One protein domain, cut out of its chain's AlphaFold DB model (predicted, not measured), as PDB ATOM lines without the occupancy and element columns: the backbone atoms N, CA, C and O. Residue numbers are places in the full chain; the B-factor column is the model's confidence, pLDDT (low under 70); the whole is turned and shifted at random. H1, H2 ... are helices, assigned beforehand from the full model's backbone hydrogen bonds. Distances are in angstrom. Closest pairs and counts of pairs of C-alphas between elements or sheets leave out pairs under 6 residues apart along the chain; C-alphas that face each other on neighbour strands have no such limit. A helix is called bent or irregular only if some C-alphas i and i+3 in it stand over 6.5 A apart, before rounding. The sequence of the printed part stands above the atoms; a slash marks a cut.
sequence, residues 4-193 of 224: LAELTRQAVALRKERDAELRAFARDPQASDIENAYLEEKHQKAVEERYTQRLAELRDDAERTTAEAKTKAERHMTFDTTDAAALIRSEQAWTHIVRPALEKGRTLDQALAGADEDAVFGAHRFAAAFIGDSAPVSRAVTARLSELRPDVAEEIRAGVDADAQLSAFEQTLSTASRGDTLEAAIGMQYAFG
ATOM      1  N   LEU A   4     123.684 157.546 148.319       88.62
ATOM      2  CA  LEU A   4     122.364 156.907 148.385       88.62
ATOM      3  C   LEU A   4     121.517 157.471 149.533       88.62
ATOM      4  O   LEU A   4     120.380 157.854 149.295       88.62
ATOM      5  N   ALA A   5     122.074 157.650 150.737       87.38
ATOM      6  CA  ALA A   5     121.341 158.269 151.847       87.38
ATOM      7  C   ALA A   5     120.924 159.728 151.555       87.38
ATOM      8  O   ALA A   5     119.903 160.210 152.053       87.38
ATOM      9  N   GLU A   6     121.698 160.459 150.751       92.31
ATOM     10  CA  GLU A   6     121.297 161.778 150.260       92.31
ATOM     11  C   GLU A   6     120.112 161.693 149.293       92.31
ATOM     12  O   GLU A   6     119.114 162.378 149.522       92.31
ATOM     13  N   LEU A   7     120.178 160.816 148.289       93.19
ATOM     14  CA  LEU A   7     119.088 160.583 147.337       93.19
ATOM     15  C   LEU A   7     117.801 160.144 148.047       93.19
ATOM     16  O   LEU A   7     116.720 160.639 147.727       93.19
ATOM     17  N   THR A   8     117.896 159.299 149.077       89.31
ATOM     18  CA  THR A   8     116.725 158.898 149.866       89.31
ATOM     19  C   THR A   8     116.095 160.088 150.594       89.31
ATOM     20  O   THR A   8     114.873 160.254 150.591       89.31
ATOM     21  N   ARG A   9     116.905 160.987 151.175       90.75
ATOM     22  CA  ARG A   9     116.387 162.220 151.797       90.75
ATOM     23  C   ARG A   9     115.754 163.154 150.771       90.75
ATOM     24  O   ARG A   9     114.714 163.740 151.075       90.75
ATOM     25  N   GLN A  10     116.338 163.270 149.579       93.25
ATOM     26  CA  GLN A  10     115.760 164.042 148.478       93.25
ATOM     27  C   GLN A  10     114.403 163.466 148.054       93.25
ATOM     28  O   GLN A  10     113.443 164.222 147.943       93.25
ATOM     29  N   ALA A  11     114.271 162.142 147.936       90.19
ATOM     30  CA  ALA A  11     112.997 161.489 147.627       90.19
ATOM     31  C   ALA A  11     111.914 161.780 148.684       90.19
ATOM     32  O   ALA A  11     110.768 162.095 148.351       90.19
ATOM     33  N   VAL A  12     112.276 161.740 149.971       89.56
ATOM     34  CA  VAL A  12     111.355 162.073 151.071       89.56
ATOM     35  C   VAL A  12     110.978 163.557 151.075       89.56
ATOM     36  O   VAL A  12     109.818 163.892 151.321       89.56
ATOM     37  N   ALA A  13     111.927 164.458 150.810       90.81
ATOM     38  CA  ALA A  13     111.660 165.892 150.704       90.81
ATOM     39  C   ALA A  13     110.725 166.197 149.527       90.81
ATOM     40  O   ALA A  13     109.702 166.855 149.711       90.81
ATOM     41  N   LEU A  14     111.011 165.614 148.364       91.50
ATOM     42  CA  LEU A  14     110.220 165.742 147.148       91.50
ATOM     43  C   LEU A  14     108.770 165.275 147.367       91.50
ATOM     44  O   LEU A  14     107.822 165.920 146.930       91.50
ATOM     45  N   ARG A  15     108.555 164.210 148.140       88.31
ATOM     46  CA  ARG A  15     107.202 163.817 148.558       88.31
ATOM     47  C   ARG A  15     106.507 164.889 149.403       88.31
ATOM     48  O   ARG A  15     105.339 165.188 149.165       88.31
ATOM     49  N   LYS A  16     107.188 165.448 150.409       90.00
ATOM     50  CA  LYS A  16     106.601 166.490 151.273       90.00
ATOM     51  C   LYS A  16     106.193 167.720 150.465       90.00
ATOM     52  O   LYS A  16     105.145 168.298 150.746       90.00
ATOM     53  N   GLU A  17     106.996 168.084 149.468       93.56
ATOM     54  CA  GLU A  17     106.692 169.159 148.522       93.56
ATOM     55  C   GLU A  17     105.439 168.839 147.697       93.56
ATOM     56  O   GLU A  17     104.517 169.653 147.680       93.56
ATOM     57  N   ARG A  18     105.334 167.625 147.130       93.62
ATOM     58  CA  ARG A  18     104.135 167.162 146.407       93.62
ATOM     59  C   ARG A  18     102.880 167.303 147.260       93.62
ATOM     60  O   ARG A  18     101.893 167.897 146.836       93.62
ATOM     61  N   ASP A  19     102.921 166.765 148.475       91.44
ATOM     62  CA  ASP A  19     101.766 166.743 149.373       91.44
ATOM     63  C   ASP A  19     101.394 168.158 149.851       91.44
ATOM     64  O   ASP A  19     100.236 168.418 150.183       91.44
ATOM     65  N   ALA A  20     102.358 169.081 149.925       93.44
ATOM     66  CA  ALA A  20     102.099 170.491 150.201       93.44
ATOM     67  C   ALA A  20     101.467 171.202 148.991       93.44
ATOM     68  O   ALA A  20     100.502 171.940 149.171       93.44
ATOM     69  N   GLU A  21     101.952 170.943 147.774       94.94
ATOM     70  CA  GLU A  21     101.444 171.540 146.529       94.94
ATOM     71  C   GLU A  21     100.023 171.062 146.194       94.94
ATOM     72  O   GLU A  21      99.184 171.865 145.784       94.94
ATOM     73  N   LEU A  22      99.711 169.785 146.445       92.44
ATOM     74  CA  LEU A  22      98.346 169.256 146.323       92.44
ATOM     75  C   LEU A  22      97.391 169.913 147.333       92.44
ATOM     76  O   LEU A  22      96.285 170.304 146.971       92.44
ATOM     77  N   ARG A  23      97.823 170.099 148.589       93.06
ATOM     78  CA  ARG A  23      97.012 170.757 149.634       93.06
ATOM     79  C   ARG A  23      96.862 172.265 149.447       93.06
ATOM     80  O   ARG A  23      95.927 172.842 149.990       93.06
ATOM     81  N   ALA A  24      97.780 172.901 148.726       94.81
ATOM     82  CA  ALA A  24      97.741 174.333 148.454       94.81
ATOM     83  C   ALA A  24      96.704 174.719 147.386       94.81
ATOM     84  O   ALA A  24      96.508 175.912 147.149       94.81
ATOM     85  N   PHE A  25      96.040 173.747 146.745       94.38
ATOM     86  CA  PHE A  25      94.974 174.026 145.792       94.38
ATOM     87  C   PHE A  25      93.839 174.813 146.462       94.38
ATOM     88  O   PHE A  25      93.230 174.366 147.435       94.38
ATOM     89  N   ALA A  26      93.550 175.995 145.924       95.38
ATOM     90  CA  ALA A  26      92.473 176.857 146.383       95.38
ATOM     91  C   ALA A  26      91.362 176.879 145.333       95.38
ATOM     92  O   ALA A  26      91.616 177.164 144.163       95.38
ATOM     93  N   ARG A  27      90.129 176.600 145.764       94.69
ATOM     94  CA  ARG A  27      88.947 176.704 144.901       94.69
ATOM     95  C   ARG A  27      88.687 178.160 144.536       94.69
ATOM     96  O   ARG A  27      88.781 179.039 145.395       94.69
ATOM     97  N   ASP A  28      88.319 178.393 143.284       94.19
ATOM     98  CA  ASP A  28      87.882 179.703 142.823       94.19
ATOM     99  C   ASP A  28      86.431 179.931 143.292       94.19
ATOM    100  O   ASP A  28      85.541 179.158 142.919       94.19
ATOM    101  N   PRO A  29      86.163 180.963 144.117       96.06
ATOM    102  CA  PRO A  29      84.818 181.253 144.605       96.06
ATOM    103  C   PRO A  29      83.851 181.721 143.506       96.06
ATOM    104  O   PRO A  29      82.648 181.777 143.757       96.06
ATOM    105  N   GLN A  30      84.350 182.098 142.325       96.31
ATOM    106  CA  GLN A  30      83.534 182.499 141.176       96.31
ATOM    107  C   GLN A  30      83.248 181.342 140.208       96.31
ATOM    108  O   GLN A  30      82.317 181.448 139.408       96.31
ATOM    109  N   ALA A  31      84.014 180.253 140.284       94.88
ATOM    110  CA  ALA A  31      83.832 179.074 139.448       94.88
ATOM    111  C   ALA A  31      82.685 178.187 139.956       94.88
ATOM    112  O   ALA A  31      82.390 178.122 141.152       94.88
ATOM    113  N   SER A  32      82.053 177.452 139.041       96.38
ATOM    114  CA  SER A  32      81.072 176.424 139.419       96.38
ATOM    115  C   SER A  32      81.734 175.239 140.137       96.38
ATOM    116  O   SER A  32      82.938 175.021 140.009       96.38
ATOM    117  N   ASP A  33      80.957 174.410 140.840       94.31
ATOM    118  CA  ASP A  33      81.488 173.194 141.481       94.31
ATOM    119  C   ASP A  33      82.144 172.234 140.475       94.31
ATOM    120  O   ASP A  33      83.186 171.648 140.759       94.31
ATOM    121  N   ILE A  34      81.561 172.103 139.275       93.44
ATOM    122  CA  ILE A  34      82.097 171.259 138.194       93.44
ATOM    123  C   ILE A  34      83.421 171.826 137.674       93.44
ATOM    124  O   ILE A  34      84.365 171.081 137.427       93.44
ATOM    125  N   GLU A  35      83.498 173.146 137.518       91.88
ATOM    126  CA  GLU A  35      84.712 173.824 137.068       91.88
ATOM    127  C   GLU A  35      85.830 173.726 138.111       91.88
ATOM    128  O   GLU A  35      86.953 173.372 137.765       91.88
ATOM    129  N   ASN A  36      85.514 173.926 139.393       94.12
ATOM    130  CA  ASN A  36      86.458 173.713 140.488       94.12
ATOM    131  C   ASN A  36      86.963 172.264 140.538       94.12
ATOM    132  O   ASN A  36      88.163 172.059 140.690       94.12
ATOM    133  N   ALA A  37      86.088 171.271 140.350       92.19
ATOM    134  CA  ALA A  37      86.491 169.864 140.285       92.19
ATOM    135  C   ALA A  37      87.424 169.581 139.092       92.19
ATOM    136  O   ALA A  37      88.425 168.882 139.238       92.19
ATOM    137  N   TYR A  38      87.141 170.167 137.924       93.69
ATOM    138  CA  TYR A  38      88.008 170.053 136.749       93.69
ATOM    139  C   TYR A  38      89.382 170.709 136.969       93.69
ATOM    140  O   TYR A  38      90.410 170.149 136.583       93.69
ATOM    141  N   LEU A  39      89.420 171.889 137.596       94.88
ATOM    142  CA  LEU A  39      90.667 172.580 137.930       94.88
ATOM    143  C   LEU A  39      91.488 171.805 138.967       94.88
ATOM    144  O   LEU A  39      92.707 171.724 138.823       94.88
ATOM    145  N   GLU A  40      90.827 171.206 139.958       93.50
ATOM    146  CA  GLU A  40      91.446 170.348 140.975       93.50
ATOM    147  C   GLU A  40      92.089 169.116 140.326       93.50
ATOM    148  O   GLU A  40      93.276 168.865 140.526       93.50
ATOM    149  N   GLU A  41      91.358 168.409 139.457       92.50
ATOM    150  CA  GLU A  41      91.879 167.251 138.720       92.50
ATOM    151  C   GLU A  41      93.058 167.636 137.811       92.50
ATOM    152  O   GLU A  41      94.072 166.934 137.751       92.50
ATOM    153  N   LYS A  42      92.953 168.767 137.102       95.50
ATOM    154  CA  LYS A  42      94.025 169.268 136.233       95.50
ATOM    155  C   LYS A  42      95.275 169.634 137.035       95.50
ATOM    156  O   LYS A  42      96.381 169.317 136.597       95.50
ATOM    157  N   HIS A  43      95.108 170.290 138.186       93.31
ATOM    158  CA  HIS A  43      96.201 170.608 139.106       93.31
ATOM    159  C   HIS A  43      96.851 169.333 139.634       93.31
ATOM    160  O   HIS A  43      98.064 169.178 139.516       93.31
ATOM    161  N   GLN A  44      96.045 168.385 140.118       93.12
ATOM    162  CA  GLN A  44      96.525 167.101 140.619       93.12
ATOM    163  C   GLN A  44      97.357 166.365 139.566       93.12
ATOM    164  O   GLN A  44      98.490 165.991 139.854       93.12
ATOM    165  N   LYS A  45      96.856 166.234 138.332       93.38
ATOM    166  CA  LYS A  45      97.589 165.589 137.230       93.38
ATOM    167  C   LYS A  45      98.912 166.287 136.917       93.38
ATOM    168  O   LYS A  45      99.931 165.621 136.772       93.38
ATOM    169  N   ALA A  46      98.910 167.620 136.841       95.00
ATOM    170  CA  ALA A  46     100.117 168.390 136.547       95.00
ATOM    171  C   ALA A  46     101.180 168.260 137.653       95.00
ATOM    172  O   ALA A  46     102.380 168.226 137.366       95.00
ATOM    173  N   VAL A  47     100.745 168.183 138.913       94.00
ATOM    174  CA  VAL A  47     101.623 167.894 140.048       94.00
ATOM    175  C   VAL A  47     102.133 166.454 139.938       94.00
ATOM    176  O   VAL A  47     103.337 166.238 139.866       94.00
ATOM    177  N   GLU A  48     101.259 165.457 139.835       91.56
ATOM    178  CA  GLU A  48     101.652 164.044 139.752       91.56
ATOM    179  C   GLU A  48     102.656 163.758 138.625       91.56
ATOM    180  O   GLU A  48     103.655 163.077 138.867       91.56
ATOM    181  N   GLU A  49     102.459 164.322 137.433       93.19
ATOM    182  CA  GLU A  49     103.372 164.170 136.294       93.19
ATOM    183  C   GLU A  49     104.776 164.711 136.611       93.19
ATOM    184  O   GLU A  49     105.772 163.993 136.477       93.19
ATOM    185  N   ARG A  50     104.861 165.944 137.130       94.25
ATOM    186  CA  ARG A  50     106.139 166.588 137.481       94.25
ATOM    187  C   ARG A  50     106.909 165.801 138.540       94.25
ATOM    188  O   ARG A  50     108.127 165.654 138.442       94.25
ATOM    189  N   TYR A  51     106.218 165.314 139.568       92.00
ATOM    190  CA  TYR A  51     106.861 164.575 140.657       92.00
ATOM    191  C   TYR A  51     107.211 163.141 140.253       92.00
ATOM    192  O   TYR A  51     108.241 162.637 140.692       92.00
ATOM    193  N   THR A  52     106.428 162.510 139.373       90.81
ATOM    194  CA  THR A  52     106.772 161.203 138.790       90.81
ATOM    195  C   THR A  52     108.082 161.285 138.014       90.81
ATOM    196  O   THR A  52     108.958 160.446 138.213       90.81
ATOM    197  N   GLN A  53     108.256 162.328 137.197       94.06
ATOM    198  CA  GLN A  53     109.495 162.546 136.453       94.06
ATOM    199  C   GLN A  53     110.704 162.723 137.385       94.06
ATOM    200  O   GLN A  53     111.706 162.035 137.227       94.06
ATOM    201  N   ARG A  54     110.592 163.575 138.411       95.00
ATOM    202  CA  ARG A  54     111.683 163.787 139.380       95.00
ATOM    203  C   ARG A  54     112.018 162.538 140.202       95.00
ATOM    204  O   ARG A  54     113.178 162.308 140.520       95.00
ATOM    205  N   LEU A  55     111.025 161.719 140.559       91.81
ATOM    206  CA  LEU A  55     111.274 160.443 141.242       91.81
ATOM    207  C   LEU A  55     111.982 159.435 140.327       91.81
ATOM    208  O   LEU A  55     112.802 158.662 140.818       91.81
ATOM    209  N   ALA A  56     111.693 159.450 139.021       92.81
ATOM    210  CA  ALA A  56     112.421 158.645 138.044       92.81
ATOM    211  C   ALA A  56     113.889 159.091 137.934       92.81
ATOM    212  O   ALA A  56     114.776 158.251 138.016       92.81
ATOM    213  N   GLU A  57     114.155 160.400 137.883       95.75
ATOM    214  CA  GLU A  57     115.526 160.943 137.889       95.75
ATOM    215  C   GLU A  57     116.316 160.506 139.137       95.75
ATOM    216  O   GLU A  57     117.465 160.078 139.034       95.75
ATOM    217  N   LEU A  58     115.688 160.536 140.320       95.31
ATOM    218  CA  LEU A  58     116.315 160.047 141.554       95.31
ATOM    219  C   LEU A  58     116.604 158.540 141.514       95.31
ATOM    220  O   LEU A  58     117.593 158.098 142.103       95.31
ATOM    221  N   ARG A  59     115.756 157.749 140.846       95.12
ATOM    222  CA  ARG A  59     115.995 156.314 140.645       95.12
ATOM    223  C   ARG A  59     117.205 156.080 139.753       95.12
ATOM    224  O   ARG A  59     118.101 155.348 140.166       95.12
ATOM    225  N   ASP A  60     117.268 156.747 138.609       97.12
ATOM    226  CA  ASP A  60     118.396 156.633 137.680       97.12
ATOM    227  C   ASP A  60     119.720 157.026 138.368       97.12
ATOM    228  O   ASP A  60     120.756 156.371 138.207       97.12
ATOM    229  N   ASP A  61     119.693 158.064 139.211       96.69
ATOM    230  CA  ASP A  61     120.846 158.490 140.005       96.69
ATOM    231  C   ASP A  61     121.268 157.465 141.064       96.69
ATOM    232  O   ASP A  61     122.473 157.275 141.293       96.69
ATOM    233  N   ALA A  62     120.307 156.798 141.705       95.12
ATOM    234  CA  ALA A  62     120.571 155.745 142.678       95.12
ATOM    235  C   ALA A  62     121.172 154.504 142.005       95.12
ATOM    236  O   ALA A  62     122.180 153.979 142.486       95.12
ATOM    237  N   GLU A  63     120.627 154.083 140.865       96.00
ATOM    238  CA  GLU A  63     121.153 152.974 140.062       96.00
ATOM    239  C   GLU A  63     122.585 153.257 139.593       96.00
ATOM    240  O   GLU A  63     123.483 152.434 139.782       96.00
ATOM    241  N   ARG A  64     122.843 154.464 139.073       97.31
ATOM    242  CA  ARG A  64     124.190 154.888 138.669       97.31
ATOM    243  C   ARG A  64     125.165 154.907 139.843       97.31
ATOM    244  O   ARG A  64     126.275 154.396 139.721       97.31
ATOM    245  N   THR A  65     124.759 155.461 140.985       95.06
ATOM    246  CA  THR A  65     125.593 155.503 142.198       95.06
ATOM    247  C   THR A  65     125.931 154.091 142.688       95.06
ATOM    248  O   THR A  65     127.068 153.827 143.081       95.06
ATOM    249  N   THR A  66     124.964 153.175 142.619       93.38
ATOM    250  CA  THR A  66     125.130 151.754 142.962       93.38
ATOM    251  C   THR A  66     126.129 151.084 142.020       93.38
ATOM    252  O   THR A  66     127.081 150.454 142.476       93.38
ATOM    253  N   ALA A  67     125.970 151.272 140.708       94.75
ATOM    254  CA  ALA A  67     126.888 150.732 139.711       94.75
ATOM    255  C   ALA A  67     128.321 151.260 139.902       94.75
ATOM    256  O   ALA A  67     129.271 150.478 139.897       94.75
ATOM    257  N   GLU A  68     128.485 152.563 140.148       94.69
ATOM    258  CA  GLU A  68     129.786 153.176 140.430       94.69
ATOM    259  C   GLU A  68     130.445 152.589 141.686       94.69
ATOM    260  O   GLU A  68     131.644 152.299 141.666       94.69
ATOM    261  N   ALA A  69     129.682 152.393 142.767       93.50
ATOM    262  CA  ALA A  69     130.182 151.781 143.997       93.50
ATOM    263  C   ALA A  69     130.654 150.340 143.752       93.50
ATOM    264  O   ALA A  69     131.759 149.979 144.160       93.50
ATOM    265  N   LYS A  70     129.873 149.547 143.007       93.19
ATOM    266  CA  LYS A  70     130.234 148.171 142.632       93.19
ATOM    267  C   LYS A  70     131.500 148.131 141.784       93.19
ATOM    268  O   LYS A  70     132.418 147.391 142.113       93.19
ATOM    269  N   THR A  71     131.602 148.974 140.756       93.25
ATOM    270  CA  THR A  71     132.806 149.051 139.913       93.25
ATOM    271  C   THR A  71     134.047 149.457 140.709       93.25
ATOM    272  O   THR A  71     135.137 148.955 140.437       93.25
ATOM    273  N   LYS A  72     133.922 150.367 141.682       93.00
ATOM    274  CA  LYS A  72     135.048 150.739 142.554       93.00
ATOM    275  C   LYS A  72     135.466 149.580 143.454       93.00
ATOM    276  O   LYS A  72     136.645 149.249 143.470       93.00
ATOM    277  N   ALA A  73     134.516 148.930 144.129       91.62
ATOM    278  CA  ALA A  73     134.800 147.773 144.973       91.62
ATOM    279  C   ALA A  73     135.428 146.619 144.185       91.62
ATOM    280  O   ALA A  73     136.407 146.029 144.634       91.62
ATOM    281  N   GLU A  74     134.914 146.335 142.986       89.62
ATOM    282  CA  GLU A  74     135.397 145.258 142.122       89.62
ATOM    283  C   GLU A  74     136.892 145.404 141.820       89.62
ATOM    284  O   GLU A  74     137.622 144.422 141.907       89.62
ATOM    285  N   ARG A  75     137.402 146.622 141.593       89.31
ATOM    286  CA  ARG A  75     138.848 146.857 141.376       89.31
ATOM    287  C   ARG A  75     139.724 146.354 142.516       89.31
ATOM    288  O   ARG A  75     140.868 145.983 142.280       89.31
ATOM    289  N   HIS A  76     139.186 146.344 143.729       88.81
ATOM    290  CA  HIS A  76     139.892 145.871 144.910       88.81
ATOM    291  C   HIS A  76     139.594 144.396 145.161       88.81
ATOM    292  O   HIS A  76     140.478 143.649 145.571       88.81
ATOM    293  N   MET A  77     138.366 143.944 144.918       84.12
ATOM    294  CA  MET A  77     137.935 142.567 145.182       84.12
ATOM    295  C   MET A  77     138.340 141.568 144.091       84.12
ATOM    296  O   MET A  77     138.268 140.360 144.320       84.12
ATOM    297  N   THR A  78     138.778 142.043 142.925       81.50
ATOM    298  CA  THR A  78     139.172 141.164 141.822       81.50
ATOM    299  C   THR A  78     140.585 140.646 142.025       81.50
ATOM    300  O   THR A  78     141.533 141.394 142.254       81.50
ATOM    301  N   PHE A  79     140.712 139.335 141.888       78.50
ATOM    302  CA  PHE A  79     141.984 138.648 141.847       78.50
ATOM    303  C   PHE A  79     142.583 138.711 140.438       78.50
ATOM    304  O   PHE A  79     141.871 138.433 139.468       78.50
ATOM    305  N   ASP A  80     143.877 139.015 140.302       82.00
ATOM    306  CA  ASP A  80     144.537 138.941 138.997       82.00
ATOM    307  C   ASP A  80     144.644 137.477 138.548       82.00
ATOM    308  O   ASP A  80     145.495 136.706 138.989       82.00
ATOM    309  N   THR A  81     143.743 137.084 137.651       82.00
ATOM    310  CA  THR A  81     143.695 135.727 137.097       82.00
ATOM    311  C   THR A  81     144.802 135.449 136.082       82.00
ATOM    312  O   THR A  81     144.968 134.302 135.668       82.00
ATOM    313  N   THR A  82     145.572 136.463 135.681       88.81
ATOM    314  CA  THR A  82     146.719 136.300 134.783       88.81
ATOM    315  C   THR A  82     148.019 136.016 135.536       88.81
ATOM    316  O   THR A  82     148.937 135.424 134.963       88.81
ATOM    317  N   ASP A  83     148.083 136.332 136.835       92.62
ATOM    318  CA  ASP A  83     149.206 135.968 137.699       92.62
ATOM    319  C   ASP A  83     149.072 134.516 138.192       92.62
ATOM    320  O   ASP A  83     148.424 134.199 139.196       92.62
ATOM    321  N   ALA A  84     149.747 133.606 137.487       93.25
ATOM    322  CA  ALA A  84     149.799 132.190 137.843       93.25
ATOM    323  C   ALA A  84     150.359 131.940 139.256       93.25
ATOM    324  O   ALA A  84     149.917 131.008 139.931       93.25
ATOM    325  N   ALA A  85     151.316 132.751 139.721       93.44
ATOM    326  CA  ALA A  85     151.890 132.579 141.051       93.44
ATOM    327  C   ALA A  85     150.872 132.954 142.129       93.44
ATOM    328  O   ALA A  85     150.732 132.226 143.113       93.44
ATOM    329  N   ALA A  86     150.131 134.045 141.930       91.50
ATOM    330  CA  ALA A  86     149.031 134.398 142.812       91.50
ATOM    331  C   ALA A  86     147.977 133.278 142.826       91.50
ATOM    332  O   ALA A  86     147.577 132.825 143.904       91.50
ATOM    333  N   LEU A  87     147.544 132.783 141.659       93.19
ATOM    334  CA  LEU A  87     146.531 131.720 141.581       93.19
ATOM    335  C   LEU A  87     146.915 130.504 142.430       93.19
ATOM    336  O   LEU A  87     146.089 130.028 143.208       93.19
ATOM    337  N   ILE A  88     148.172 130.065 142.327       95.88
ATOM    338  CA  ILE A  88     148.703 128.946 143.108       95.88
ATOM    339  C   ILE A  88     148.694 129.267 144.607       95.88
ATOM    340  O   ILE A  88     148.241 128.435 145.391       95.88
ATOM    341  N   ARG A  89     149.148 130.458 145.024       96.06
ATOM    342  CA  ARG A  89     149.158 130.834 146.450       96.06
ATOM    343  C   ARG A  89     147.751 130.881 147.041       96.06
ATOM    344  O   ARG A  89     147.535 130.301 148.099       96.06
ATOM    345  N   SER A  90     146.788 131.479 146.339       95.62
ATOM    346  CA  SER A  90     145.394 131.537 146.808       95.62
ATOM    347  C   SER A  90     144.745 130.149 146.918       95.62
ATOM    348  O   SER A  90     144.018 129.868 147.872       95.62
ATOM    349  N   GLU A  91     145.047 129.235 145.989       96.69
ATOM    350  CA  GLU A  91     144.580 127.845 146.043       96.69
ATOM    351  C   GLU A  91     145.237 127.056 147.185       96.69
ATOM    352  O   GLU A  91     144.561 126.311 147.904       96.69
ATOM    353  N   GLN A  92     146.541 127.242 147.395       97.81
ATOM    354  CA  GLN A  92     147.268 126.637 148.509       97.81
ATOM    355  C   GLN A  92     146.758 127.157 149.855       97.81
ATOM    356  O   GLN A  92     146.506 126.359 150.757       97.81
ATOM    357  N   ALA A  93     146.543 128.466 149.986       97.56
ATOM    358  CA  ALA A  93     146.000 129.080 151.190       97.56
ATOM    359  C   ALA A  93     144.584 128.561 151.493       97.56
ATOM    360  O   ALA A  93     144.296 128.157 152.622       97.56
ATOM    361  N   TRP A  94     143.720 128.447 150.479       97.38
ATOM    362  CA  TRP A  94     142.420 127.788 150.628       97.38
ATOM    363  C   TRP A  94     142.561 126.340 151.116       97.38
ATOM    364  O   TRP A  94     141.947 125.959 152.113       97.38
ATOM    365  N   THR A  95     143.391 125.539 150.446       97.94
ATOM    366  CA  THR A  95     143.521 124.094 150.694       97.94
ATOM    367  C   THR A  95     144.154 123.776 152.045       97.94
ATOM    368  O   THR A  95     143.786 122.785 152.676       97.94
ATOM    369  N   HIS A  96     145.101 124.594 152.500       98.12
ATOM    370  CA  HIS A  96     145.910 124.301 153.684       98.12
ATOM    371  C   HIS A  96     145.520 125.108 154.924       98.12
ATOM    372  O   HIS A  96     145.828 124.671 156.032       98.12
ATOM    373  N   ILE A  97     144.831 126.244 154.767       97.31
ATOM    374  CA  ILE A  97     144.473 127.134 155.879       97.31
ATOM    375  C   ILE A  97     142.957 127.148 156.080       97.31
ATOM    376  O   ILE A  97     142.466 126.687 157.113       97.31
ATOM    377  N   VAL A  98     142.208 127.630 155.085       97.94
ATOM    378  CA  VAL A  98     140.775 127.930 155.250       97.94
ATOM    379  C   VAL A  98     139.930 126.658 155.262       97.94
ATOM    380  O   VAL A  98     139.196 126.408 156.218       97.94
ATOM    381  N   ARG A  99     140.054 125.807 154.238       97.81
ATOM    382  CA  ARG A  99     139.251 124.585 154.112       97.81
ATOM    383  C   ARG A  99     139.420 123.639 155.310       97.81
ATOM    384  O   ARG A  99     138.398 123.222 155.851       97.81
ATOM    385  N   PRO A 100     140.639 123.342 155.806       98.25
ATOM    386  CA  PRO A 100     140.795 122.487 156.982       98.25
ATOM    387  C   PRO A 100     140.174 123.077 158.256       98.25
ATOM    388  O   PRO A 100     139.783 122.326 159.147       98.25
ATOM    389  N   ALA A 101     140.093 124.407 158.382       97.50
ATOM    390  CA  ALA A 101     139.401 125.050 159.497       97.50
ATOM    391  C   ALA A 101     137.879 124.849 159.403       97.50
ATOM    392  O   ALA A 101     137.253 124.502 160.407       97.50
ATOM    393  N   LEU A 102     137.310 124.985 158.202       97.12
ATOM    394  CA  LEU A 102     135.890 124.724 157.943       97.12
ATOM    395  C   LEU A 102     135.526 123.249 158.166       97.12
ATOM    396  O   LEU A 102     134.527 122.953 158.814       97.12
ATOM    397  N   GLU A 103     136.362 122.312 157.709       97.31
ATOM    398  CA  GLU A 103     136.165 120.866 157.921       97.31
ATOM    399  C   GLU A 103     136.201 120.477 159.412       97.31
ATOM    400  O   GLU A 103     135.581 119.495 159.815       97.31
ATOM    401  N   LYS A 104     136.870 121.275 160.254       97.69
ATOM    402  CA  LYS A 104     136.854 121.142 161.723       97.69
ATOM    403  C   LYS A 104     135.626 121.783 162.383       97.69
ATOM    404  O   LYS A 104     135.552 121.813 163.610       97.69
ATOM    405  N   GLY A 105     134.686 122.306 161.597       96.81
ATOM    406  CA  GLY A 105     133.447 122.918 162.075       96.81
ATOM    407  C   GLY A 105     133.565 124.390 162.473       96.81
ATOM    408  O   GLY A 105     132.653 124.901 163.120       96.81
ATOM    409  N   ARG A 106     134.657 125.085 162.124       97.25
ATOM    410  CA  ARG A 106     134.733 126.544 162.317       97.25
ATOM    411  C   ARG A 106     133.859 127.272 161.302       97.25
ATOM    412  O   ARG A 106     133.682 126.799 160.179       97.25
ATOM    413  N   THR A 107     133.366 128.448 161.679       96.50
ATOM    414  CA  THR A 107     132.713 129.351 160.722       96.50
ATOM    415  C   THR A 107     133.740 129.960 159.769       96.50
ATOM    416  O   THR A 107     134.942 129.964 160.050       96.50
ATOM    417  N   LEU A 108     133.281 130.500 158.637       96.44
ATOM    418  CA  LEU A 108     134.176 131.164 157.691       96.44
ATOM    419  C   LEU A 108     134.848 132.398 158.301       96.44
ATOM    420  O   LEU A 108     136.048 132.568 158.111       96.44
ATOM    421  N   ASP A 109     134.127 133.184 159.103       96.50
ATOM    422  CA  ASP A 109     134.707 134.321 159.829       96.50
ATOM    423  C   ASP A 109     135.848 133.869 160.752       96.50
ATOM    424  O   ASP A 109     136.939 134.432 160.739       96.50
ATOM    425  N   GLN A 110     135.643 132.775 161.494       97.00
ATOM    426  CA  GLN A 110     136.673 132.191 162.359       97.00
ATOM    427  C   GLN A 110     137.851 131.595 161.577       97.00
ATOM    428  O   GLN A 110     138.967 131.544 162.095       97.00
ATOM    429  N   ALA A 111     137.612 131.083 160.368       97.25
ATOM    430  CA  ALA A 111     138.654 130.546 159.499       97.25
ATOM    431  C   ALA A 111     139.487 131.657 158.839       97.25
ATOM    432  O   ALA A 111     140.677 131.460 158.601       97.25
ATOM    433  N   LEU A 112     138.873 132.812 158.566       97.38
ATOM    434  CA  LEU A 112     139.524 133.991 157.994       97.38
ATOM    435  C   LEU A 112     140.126 134.928 159.048       97.38
ATOM    436  O   LEU A 112     140.915 135.806 158.700       97.38
ATOM    437  N   ALA A 113     139.810 134.733 160.329       95.81
ATOM    438  CA  ALA A 113     140.404 135.484 161.426       95.81
ATOM    439  C   ALA A 113     141.937 135.339 161.420       95.81
ATOM    440  O   ALA A 113     142.484 134.265 161.669       95.81
ATOM    441  N   GLY A 114     142.640 136.434 161.118       92.00
ATOM    442  CA  GLY A 114     144.104 136.446 161.010       92.00
ATOM    443  C   GLY A 114     144.666 135.910 159.687       92.00
ATOM    444  O   GLY A 114     145.884 135.879 159.529       92.00
ATOM    445  N   ALA A 115     143.817 135.522 158.732       96.12
ATOM    446  CA  ALA A 115     144.245 135.057 157.416       96.12
ATOM    447  C   ALA A 115     144.802 136.210 156.557       96.12
ATOM    448  O   ALA A 115     144.401 137.366 156.733       96.12
ATOM    449  N   ASP A 116     145.732 135.902 155.655       96.44
ATOM    450  CA  ASP A 116     146.311 136.855 154.701       96.44
ATOM    451  C   ASP A 116     145.422 137.049 153.458       96.44
ATOM    452  O   ASP A 116     144.362 136.435 153.323       96.44
ATOM    453  N   GLU A 117     145.838 137.935 152.548       94.88
ATOM    454  CA  GLU A 117     145.079 138.220 151.325       94.88
ATOM    455  C   GLU A 117     144.918 136.981 150.437       94.88
ATOM    456  O   GLU A 117     143.830 136.748 149.912       94.88
ATOM    457  N   ASP A 118     145.957 136.148 150.310       96.19
ATOM    458  CA  ASP A 118     145.913 134.933 149.490       96.19
ATOM    459  C   ASP A 118     144.815 133.973 149.993       96.19
ATOM    460  O   ASP A 118     144.035 133.441 149.195       96.19
ATOM    461  N   ALA A 119     144.681 133.801 151.312       96.94
ATOM    462  CA  ALA A 119     143.609 133.014 151.920       96.94
ATOM    463  C   ALA A 119     142.217 133.634 151.718       96.94
ATOM    464  O   ALA A 119     141.259 132.904 151.448       96.94
ATOM    465  N   VAL A 120     142.096 134.962 151.814       96.50
ATOM    466  CA  VAL A 120     140.830 135.681 151.588       96.50
ATOM    467  C   VAL A 120     140.375 135.541 150.135       96.50
ATOM    468  O   VAL A 120     139.215 135.203 149.889       96.50
ATOM    469  N   PHE A 121     141.276 135.707 149.165       95.00
ATOM    470  CA  PHE A 121     140.968 135.487 147.751       95.00
ATOM    471  C   PHE A 121     140.692 134.015 147.436       95.00
ATOM    472  O   PHE A 121     139.795 133.708 146.646       95.00
ATOM    473  N   GLY A 122     141.395 133.087 148.089       95.38
ATOM    474  CA  GLY A 122     141.087 131.661 148.026       95.38
ATOM    475  C   GLY A 122     139.660 131.366 148.502       95.38
ATOM    476  O   GLY A 122     138.891 130.705 147.802       95.38
ATOM    477  N   ALA A 123     139.263 131.920 149.649       96.44
ATOM    478  CA  ALA A 123     137.901 131.801 150.161       96.44
ATOM    479  C   ALA A 123     136.869 132.436 149.220       96.44
ATOM    480  O   ALA A 123     135.850 131.811 148.935       96.44
ATOM    481  N   HIS A 124     137.148 133.620 148.669       93.88
ATOM    482  CA  HIS A 124     136.272 134.275 147.695       93.88
ATOM    483  C   HIS A 124     135.985 133.384 146.474       93.88
ATOM    484  O   HIS A 124     134.851 133.316 146.007       93.88
ATOM    485  N   ARG A 125     136.995 132.643 145.995       93.31
ATOM    486  CA  ARG A 125     136.878 131.762 144.823       93.31
ATOM    487  C   ARG A 125     136.182 130.433 145.117       93.31
ATOM    488  O   ARG A 125     135.440 129.942 144.272       93.31
ATOM    489  N   PHE A 126     136.446 129.826 146.274       95.75
ATOM    490  CA  PHE A 126     136.095 128.419 146.515       95.75
ATOM    491  C   PHE A 126     135.060 128.194 147.625       95.75
ATOM    492  O   PHE A 126     134.370 127.173 147.606       95.75
ATOM    493  N   ALA A 127     134.904 129.122 148.576       95.75
ATOM    494  CA  ALA A 127     134.078 128.883 149.759       95.75
ATOM    495  C   ALA A 127     132.585 128.766 149.433       95.75
ATOM    496  O   ALA A 127     131.912 127.936 150.034       95.75
ATOM    497  N   ALA A 128     132.070 129.518 148.454       94.75
ATOM    498  CA  ALA A 128     130.650 129.462 148.090       94.75
ATOM    499  C   ALA A 128     130.235 128.071 147.585       94.75
ATOM    500  O   ALA A 128     129.204 127.546 147.996       94.75
ATOM    501  N   ALA A 129     131.073 127.431 146.764       94.38
ATOM    502  CA  ALA A 129     130.831 126.068 146.290       94.38
ATOM    503  C   ALA A 129     130.957 125.021 147.411       94.38
ATOM    504  O   ALA A 129     130.301 123.985 147.359       94.38
ATOM    505  N   PHE A 130     131.793 125.286 148.418       94.81
ATOM    506  CA  PHE A 130     131.991 124.394 149.560       94.81
ATOM    507  C   PHE A 130     130.863 124.496 150.599       94.81
ATOM    508  O   PHE A 130     130.410 123.479 151.114       94.81
ATOM    509  N   ILE A 131     130.411 125.714 150.905       94.25
ATOM    510  CA  ILE A 131     129.393 126.004 151.929       94.25
ATOM    511  C   ILE A 131     127.971 125.873 151.356       94.25
ATOM    512  O   ILE A 131     127.042 125.546 152.089       94.25
ATOM    513  N   GLY A 132     127.796 126.097 150.051       93.31
ATOM    514  CA  GLY A 132     126.494 126.075 149.381       93.31
ATOM    515  C   GLY A 132     125.728 127.402 149.445       93.31
ATOM    516  O   GLY A 132     124.576 127.445 149.023       93.31
ATOM    517  N   ASP A 133     126.352 128.472 149.947       89.62
ATOM    518  CA  ASP A 133     125.773 129.818 150.033       89.62
ATOM    519  C   ASP A 133     126.854 130.887 149.793       89.62
ATOM    520  O   ASP A 133     127.950 130.825 150.356       89.62
ATOM    521  N   SER A 134     126.557 131.868 148.941       88.75
ATOM    522  CA  SER A 134     127.463 132.964 148.585       88.75
ATOM    523  C   SER A 134     127.335 134.184 149.499       88.75
ATOM    524  O   SER A 134     128.301 134.937 149.637       88.75
ATOM    525  N   ALA A 135     126.191 134.388 150.159       86.31
ATOM    526  CA  ALA A 135     125.955 135.553 151.011       86.31
ATOM    527  C   ALA A 135     126.873 135.615 152.254       86.31
ATOM    528  O   ALA A 135     127.515 136.652 152.463       86.31
ATOM    529  N   PRO A 136     127.010 134.552 153.076       89.00
ATOM    530  CA  PRO A 136     127.931 134.570 154.213       89.00
ATOM    531  C   PRO A 136     129.393 134.638 153.757       89.00
ATOM    532  O   PRO A 136     130.214 135.259 154.426       89.00
ATOM    533  N   VAL A 137     129.710 134.070 152.587       92.88
ATOM    534  CA  VAL A 137     131.050 134.141 151.991       92.88
ATOM    535  C   VAL A 137     131.419 135.569 151.633       92.88
ATOM    536  O   VAL A 137     132.475 136.044 152.046       92.88
ATOM    537  N   SER A 138     130.541 136.263 150.905       89.88
ATOM    538  CA  SER A 138     130.768 137.652 150.510       89.88
ATOM    539  C   SER A 138     131.007 138.538 151.732       89.88
ATOM    540  O   SER A 138     131.969 139.299 151.756       89.88
ATOM    541  N   ARG A 139     130.208 138.368 152.792       91.06
ATOM    542  CA  ARG A 139     130.342 139.126 154.044       91.06
ATOM    543  C   ARG A 139     131.676 138.876 154.748       91.06
ATOM    544  O   ARG A 139     132.389 139.835 155.029       91.06
ATOM    545  N   ALA A 140     132.031 137.612 154.977       93.75
ATOM    546  CA  ALA A 140     133.265 137.235 155.666       93.75
ATOM    547  C   ALA A 140     134.514 137.721 154.911       93.75
ATOM    548  O   ALA A 140     135.441 138.284 155.495       93.75
ATOM    549  N   VAL A 141     134.513 137.548 153.584       94.12
ATOM    550  CA  VAL A 141     135.576 138.032 152.694       94.12
ATOM    551  C   VAL A 141     135.665 139.554 152.750       94.12
ATOM    552  O   VAL A 141     136.751 140.084 152.948       94.12
ATOM    553  N   THR A 142     134.539 140.256 152.621       93.25
ATOM    554  CA  THR A 142     134.474 141.726 152.651       93.25
ATOM    555  C   THR A 142     135.003 142.285 153.965       93.25
ATOM    556  O   THR A 142     135.829 143.202 153.947       93.25
ATOM    557  N   ALA A 143     134.574 141.719 155.097       93.19
ATOM    558  CA  ALA A 143     135.026 142.122 156.423       93.19
ATOM    559  C   ALA A 143     136.546 141.972 156.545       93.19
ATOM    560  O   ALA A 143     137.250 142.953 156.795       93.19
ATOM    561  N   ARG A 144     137.074 140.778 156.246       95.44
ATOM    562  CA  ARG A 144     138.510 140.518 156.371       95.44
ATOM    563  C   ARG A 144     139.348 141.342 155.393       95.44
ATOM    564  O   ARG A 144     140.403 141.851 155.753       95.44
ATOM    565  N   LEU A 145     138.882 141.506 154.160       94.44
ATOM    566  CA  LEU A 145     139.588 142.276 153.142       94.44
ATOM    567  C   LEU A 145     139.633 143.773 153.478       94.44
ATOM    568  O   LEU A 145     140.625 144.433 153.178       94.44
ATOM    569  N   SER A 146     138.593 144.287 154.138       94.19
ATOM    570  CA  SER A 146     138.556 145.658 154.662       94.19
ATOM    571  C   SER A 146     139.552 145.870 155.808       94.19
ATOM    572  O   SER A 146     140.118 146.951 155.931       94.19
ATOM    573  N   GLU A 147     139.789 144.853 156.642       94.50
ATOM    574  CA  GLU A 147     140.819 144.906 157.690       94.50
ATOM    575  C   GLU A 147     142.236 144.892 157.108       94.50
ATOM    576  O   GLU A 147     143.114 145.600 157.597       94.50
ATOM    577  N   LEU A 148     142.463 144.079 156.070       94.69
ATOM    578  CA  LEU A 148     143.766 143.959 155.412       94.69
ATOM    579  C   LEU A 148     144.117 145.200 154.582       94.69
ATOM    580  O   LEU A 148     145.289 145.561 154.498       94.69
ATOM    581  N   ARG A 149     143.109 145.866 154.005       94.38
ATOM    582  CA  ARG A 149     143.276 147.046 153.145       94.38
ATOM    583  C   ARG A 149     142.435 148.224 153.648       94.38
ATOM    584  O   ARG A 149     141.404 148.557 153.056       94.38
ATOM    585  N   PRO A 150     142.847 148.849 154.769       94.50
ATOM    586  CA  PRO A 150     142.075 149.908 155.417       94.50
ATOM    587  C   PRO A 150     141.947 151.177 154.565       94.50
ATOM    588  O   PRO A 150     141.008 151.945 154.749       94.50
ATOM    589  N   ASP A 151     142.863 151.393 153.621       95.25
ATOM    590  CA  ASP A 151     142.866 152.516 152.682       95.25
ATOM    591  C   ASP A 151     141.711 152.468 151.669       95.25
ATOM    592  O   ASP A 151     141.260 153.518 151.213       95.25
ATOM    593  N   VAL A 152     141.192 151.274 151.361       94.50
ATOM    594  CA  VAL A 152     140.084 151.053 150.409       94.50
ATOM    595  C   VAL A 152     138.871 150.365 151.043       94.50
ATOM    596  O   VAL A 152     137.914 150.010 150.351       94.50
ATOM    597  N   ALA A 153     138.874 150.194 152.368       93.25
ATOM    598  CA  ALA A 153     137.814 149.523 153.117       93.25
ATOM    599  C   ALA A 153     136.426 150.134 152.871       93.25
ATOM    600  O   ALA A 153     135.446 149.406 152.712       93.25
ATOM    601  N   GLU A 154     136.329 151.466 152.807       91.25
ATOM    602  CA  GLU A 154     135.057 152.137 152.518       91.25
ATOM    603  C   GLU A 154     134.537 151.817 151.114       91.25
ATOM    604  O   GLU A 154     133.341 151.584 150.953       91.25
ATOM    605  N   GLU A 155     135.413 151.763 150.105       93.38
ATOM    606  CA  GLU A 155     135.013 151.445 148.730       93.38
ATOM    607  C   GLU A 155     134.523 150.001 148.617       93.38
ATOM    608  O   GLU A 155     133.494 149.751 147.993       93.38
ATOM    609  N   ILE A 156     135.221 149.068 149.272       92.62
ATOM    610  CA  ILE A 156     134.856 147.648 149.324       92.62
ATOM    611  C   ILE A 156     133.476 147.466 149.971       92.62
ATOM    612  O   ILE A 156     132.591 146.862 149.361       92.62
ATOM    613  N   ARG A 157     133.261 148.031 151.168       90.69
ATOM    614  CA  ARG A 157     131.965 147.951 151.867       90.69
ATOM    615  C   ARG A 157     130.850 148.592 151.048       90.69
ATOM    616  O   ARG A 157     129.808 147.977 150.846       90.69
ATOM    617  N   ALA A 158     131.092 149.787 150.505       90.19
ATOM    618  CA  ALA A 158     130.101 150.499 149.709       90.19
ATOM    619  C   ALA A 158     129.636 149.698 148.486       90.19
ATOM    620  O   ALA A 158     128.453 149.744 148.167       90.19
ATOM    621  N   GLY A 159     130.528 148.973 147.801       91.06
ATOM    622  CA  GLY A 159     130.137 148.151 146.654       91.06
ATOM    623  C   GLY A 159     129.405 146.865 147.032       91.06
ATOM    624  O   GLY A 159     128.486 146.470 146.318       91.06
ATOM    625  N   VAL A 160     129.765 146.233 148.152       89.00
ATOM    626  CA  VAL A 160     129.095 145.011 148.641       89.00
ATOM    627  C   VAL A 160     127.689 145.320 149.153       89.00
ATOM    628  O   VAL A 160     126.751 144.583 148.857       89.00
ATOM    629  N   ASP A 161     127.526 146.449 149.842       89.38
ATOM    630  CA  ASP A 161     126.234 146.883 150.383       89.38
ATOM    631  C   ASP A 161     125.359 147.597 149.340       89.38
ATOM    632  O   ASP A 161     124.192 147.891 149.609       89.38
ATOM    633  N   ALA A 162     125.892 147.882 148.146       89.75
ATOM    634  CA  ALA A 162     125.250 148.726 147.141       89.75
ATOM    635  C   ALA A 162     123.847 148.223 146.757       89.75
ATOM    636  O   ALA A 162     122.894 149.000 146.749       89.75
ATOM    637  N   ASP A 163     123.695 146.921 146.492       88.50
ATOM    638  CA  ASP A 163     122.409 146.340 146.078       88.50
ATOM    639  C   ASP A 163     121.373 146.364 147.219       88.50
ATOM    640  O   ASP A 163     120.182 146.599 146.986       88.50
ATOM    641  N   ALA A 164     121.815 146.168 148.467       87.94
ATOM    642  CA  ALA A 164     120.946 146.257 149.640       87.94
ATOM    643  C   ALA A 164     120.475 147.702 149.869       87.94
ATOM    644  O   ALA A 164     119.288 147.945 150.103       87.94
ATOM    645  N   GLN A 165     121.384 148.672 149.727       89.69
ATOM    646  CA  GLN A 165     121.063 150.095 149.829       89.69
ATOM    647  C   GLN A 165     120.132 150.556 148.698       89.69
ATOM    648  O   GLN A 165     119.196 151.316 148.960       89.69
ATOM    649  N   LEU A 166     120.334 150.073 147.466       92.25
ATOM    650  CA  LEU A 166     119.429 150.338 146.345       92.25
ATOM    651  C   LEU A 166     118.038 149.757 146.614       92.25
ATOM    652  O   LEU A 166     117.051 150.476 146.496       92.25
ATOM    653  N   SER A 167     117.952 148.504 147.067       89.06
ATOM    654  CA  SER A 167     116.672 147.863 147.402       89.06
ATOM    655  C   SER A 167     115.899 148.649 148.469       89.06
ATOM    656  O   SER A 167     114.695 148.879 148.338       89.06
ATOM    657  N   ALA A 168     116.589 149.123 149.510       88.31
ATOM    658  CA  ALA A 168     115.981 149.955 150.545       88.31
ATOM    659  C   ALA A 168     115.522 151.326 150.022       88.31
ATOM    660  O   ALA A 168     114.461 151.837 150.405       88.31
ATOM    661  N   PHE A 169     116.303 151.929 149.126       91.81
ATOM    662  CA  PHE A 169     115.916 153.153 148.438       91.81
ATOM    663  C   PHE A 169     114.654 152.941 147.584       91.81
ATOM    664  O   PHE A 169     113.703 153.716 147.692       91.81
ATOM    665  N   GLU A 170     114.575 151.855 146.813       92.00
ATOM    666  CA  GLU A 170     113.395 151.526 146.008       92.00
ATOM    667  C   GLU A 170     112.153 151.265 146.861       92.00
ATOM    668  O   GLU A 170     111.055 151.726 146.533       92.00
ATOM    669  N   GLN A 171     112.314 150.583 147.997       88.19
ATOM    670  CA  GLN A 171     111.235 150.409 148.962       88.19
ATOM    671  C   GLN A 171     110.742 151.768 149.481       88.19
ATOM    672  O   GLN A 171     109.529 151.996 149.571       88.19
ATOM    673  N   THR A 172     111.657 152.706 149.735       84.81
ATOM    674  CA  THR A 172     111.321 154.078 150.141       84.81
ATOM    675  C   THR A 172     110.577 154.835 149.037       84.81
ATOM    676  O   THR A 172     109.570 155.487 149.311       84.81
ATOM    677  N   LEU A 173     110.988 154.708 147.771       86.12
ATOM    678  CA  LEU A 173     110.245 155.281 146.642       86.12
ATOM    679  C   LEU A 173     108.840 154.678 146.514       86.12
ATOM    680  O   LEU A 173     107.867 155.398 146.277       86.12
ATOM    681  N   SER A 174     108.713 153.363 146.707       83.75
ATOM    682  CA  SER A 174     107.432 152.657 146.597       83.75
ATOM    683  C   SER A 174     106.441 153.037 147.704       83.75
ATOM    684  O   SER A 174     105.239 153.120 147.466       83.75
ATOM    685  N   THR A 175     106.930 153.305 148.914       78.06
ATOM    686  CA  THR A 175     106.106 153.789 150.033       78.06
ATOM    687  C   THR A 175     105.782 155.275 149.866       78.06
ATOM    688  O   THR A 175     104.661 155.709 150.148       78.06
ATOM    689  N   ALA A 176     106.713 156.058 149.309       68.31
ATOM    690  CA  ALA A 176     106.487 157.460 148.973       68.31
ATOM    691  C   ALA A 176     105.403 157.662 147.900       68.31
ATOM    692  O   ALA A 176     104.641 158.634 147.973       68.31
ATOM    693  N   SER A 177     105.278 156.739 146.943       66.31
ATOM    694  CA  SER A 177     104.217 156.788 145.933       66.31
ATOM    695  C   SER A 177     102.841 156.391 146.484       66.31
ATOM    696  O   SER A 177     101.848 156.972 146.058       66.31
ATOM    697  N   ARG A 178     102.766 155.485 147.472       67.50
ATOM    698  CA  ARG A 178     101.498 155.003 148.066       67.50
ATOM    699  C   ARG A 178     100.910 155.883 149.172       67.50
ATOM    700  O   ARG A 178      99.760 155.681 149.543       67.50
ATOM    701  N   GLY A 179     101.665 156.850 149.695       57.81
ATOM    702  CA  GLY A 179     101.148 157.796 150.687       57.81
ATOM    703  C   GLY A 179     101.319 157.383 152.154       57.81
ATOM    704  O   GLY A 179     100.836 158.102 153.024       57.81
ATOM    705  N   ASP A 180     102.107 156.351 152.476       65.38
ATOM    706  CA  ASP A 180     102.342 155.925 153.868       65.38
ATOM    707  C   ASP A 180     103.662 156.500 154.427       65.38
ATOM    708  O   ASP A 180     104.737 156.276 153.867       65.38
ATOM    709  N   THR A 181     103.610 157.383 155.435       59.97
ATOM    710  CA  THR A 181     104.789 158.153 155.919       59.97
ATOM    711  C   THR A 181     105.600 157.440 156.993       59.97
ATOM    712  O   THR A 181     106.806 157.664 157.092       59.97
ATOM    713  N   LEU A 182     104.945 156.633 157.827       62.19
ATOM    714  CA  LEU A 182     105.579 156.023 158.996       62.19
ATOM    715  C   LEU A 182     106.463 154.842 158.582       62.19
ATOM    716  O   LEU A 182     107.604 154.734 159.022       62.19
ATOM    717  N   GLU A 183     105.962 154.013 157.672       63.31
ATOM    718  CA  GLU A 183     106.664 152.828 157.177       63.31
ATOM    719  C   GLU A 183     107.942 153.200 156.404       63.31
ATOM    720  O   GLU A 183     108.993 152.595 156.606       63.31
ATOM    721  N   ALA A 184     107.893 154.277 155.610       62.72
ATOM    722  CA  ALA A 184     109.058 154.817 154.906       62.72
ATOM    723  C   ALA A 184     110.154 155.319 155.867       62.72
ATOM    724  O   ALA A 184     111.341 155.090 155.642       62.72
ATOM    725  N   ALA A 185     109.764 155.997 156.953       64.75
ATOM    726  CA  ALA A 185     110.707 156.506 157.948       64.75
ATOM    727  C   ALA A 185     111.381 155.369 158.734       64.75
ATOM    728  O   ALA A 185     112.593 155.410 158.945       64.75
ATOM    729  N   ILE A 186     110.614 154.338 159.105       68.69
ATOM    730  CA  ILE A 186     111.134 153.139 159.774       68.69
ATOM    731  C   ILE A 186     112.096 152.390 158.841       68.69
ATOM    732  O   ILE A 186     113.214 152.079 159.248       68.69
ATOM    733  N   GLY A 187     111.717 152.171 157.577       67.81
ATOM    734  CA  GLY A 187     112.574 151.510 156.588       67.81
ATOM    735  C   GLY A 187     113.916 152.218 156.389       67.81
ATOM    736  O   GLY A 187     114.961 151.570 156.389       67.81
ATOM    737  N   MET A 188     113.918 153.556 156.316       67.69
ATOM    738  CA  MET A 188     115.161 154.329 156.221       67.69
ATOM    739  C   MET A 188     116.067 154.174 157.443       67.69
ATOM    740  O   MET A 188     117.286 154.120 157.287       67.69
ATOM    741  N   GLN A 189     115.498 154.113 158.648       69.81
ATOM    742  CA  GLN A 189     116.288 153.973 159.868       69.81
ATOM    743  C   GLN A 189     116.962 152.600 159.961       69.81
ATOM    744  O   GLN A 189     118.097 152.525 160.419       69.81
ATOM    745  N   TYR A 190     116.320 151.540 159.468       68.81
ATOM    746  CA  TYR A 190     116.936 150.210 159.403       68.81
ATOM    747  C   TYR A 190     117.952 150.064 158.265       68.81
ATOM    748  O   TYR A 190     118.941 149.361 158.425       68.81
ATOM    749  N   ALA A 191     117.729 150.724 157.126       66.00
ATOM    750  CA  ALA A 191     118.605 150.597 155.961       66.00
ATOM    751  C   ALA A 191     119.844 151.502 155.995       66.00
ATOM    752  O   ALA A 191     120.872 151.161 155.418       66.00
ATOM    753  N   PHE A 192     119.737 152.675 156.625       69.25
ATOM    754  CA  PHE A 192     120.788 153.699 156.638       69.25
ATOM    755  C   PHE A 192     121.170 154.157 158.050       69.25
ATOM    756  O   PHE A 192     121.967 155.089 158.194       69.25
ATOM    757  N   GLY A 193     120.580 153.561 159.089       55.31
ATOM    758  CA  GLY A 193     121.001 153.792 160.465       55.31
ATOM    759  C   GLY A 193     122.432 153.305 160.689       55.31
ATOM    760  O   GLY A 193     122.911 152.449 159.942       55.31
TER     761      GLY A 193
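Overview. This is residues 4 to 193 of the 224 residues of an uncharacterized protein of Rhodococcus pyridinivorans (UniProt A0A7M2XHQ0). A long rod has a helical stalk and, at one end, a small head of helices. The 45-residue H2 runs through most of the length; H1 folds back along it as a hairpin, H8 packs along both H1 and H2, and H9 folds back along H8, making an up-and-down bundle of four, H1, H2, H8 and H9, each running against the one before it in the chain. H3 to H6 make the head, with H3 across the end of the rod, and H7 joins the head to the stalk beside H2. The printed part has 190 residues, with nine named helices in order from H1 to H9, no named strand, and the class all helix. It is extended, with a radius of gyration of the C-alphas of 24.9 A and spans of 86 by 33 by 26 A.

Arrangement. H1, residues 4 to 23, touches H2, residues 33 to 77, opposite ways at a shallow tilt of 1 degree; their closest C-alphas, of Leu 4 and Ala 62, are 6.1 A apart. H3, residues 84 to 103, has a kink of 25 degrees near residue 95 and is apart from H2. With residues 97 to 102 alone, H3 touches H4, residues 108 to 112, closest at C-alphas 98 and 111, 5.4 A. H5, residues 117 to 131, touches H3 at a steep tilt of 55 degrees, with C-alphas 90 and 118 closest at 4.4 A. H6, residues 135 to 148, forms a hairpin with H5, closest at C-alphas 120 and 141, 5.9 A. H7, residues 153 to 160, touches residues 66 to 77 of H2 alone, at a steep tilt of 57 degrees, closest at C-alphas 70 and 159, 4.0 A. H8, residues 162 to 178, touches H1, the same way at 6 degrees, a shallow tilt, with C-alphas 8 and 169 closest at 6.0 A. H9, residues 181 to 192, forms a hairpin with H8, closest at C-alphas 172 and 184, 5.3 A. Every O i to N i+4 pair is within hydrogen-bond range in H1, H4, H6, H7, H8 and H9, against 40 of 41 in H2, 13 of 16 in H3 and 9 of 11 in H5.

Along the chain. H1 begins at C-alpha 4, (122.364, 156.907, 148.385), and is 28.9 A long. H2 is 64.3 A long, from (81.488, 173.194, 141.481) to (137.935, 142.567, 145.182). H3 measures 26.8 A and H8 24.6 A. H3 is only just irregular, C-alphas 96 and 99 being 6.7 A apart; H5 is irregular, with 7.4 A between C-alphas 125 and 128. H9 ends at C-alpha 192, (120.788, 153.699, 156.638).

Size, cuts and confidence. The C-alphas farthest apart, of Gln 30 and His 96, are 86.2 A apart. The printed part has no cut and no long link, and residues 80 to 85 stand free. Residues 176 to 193 have pLDDT under 70.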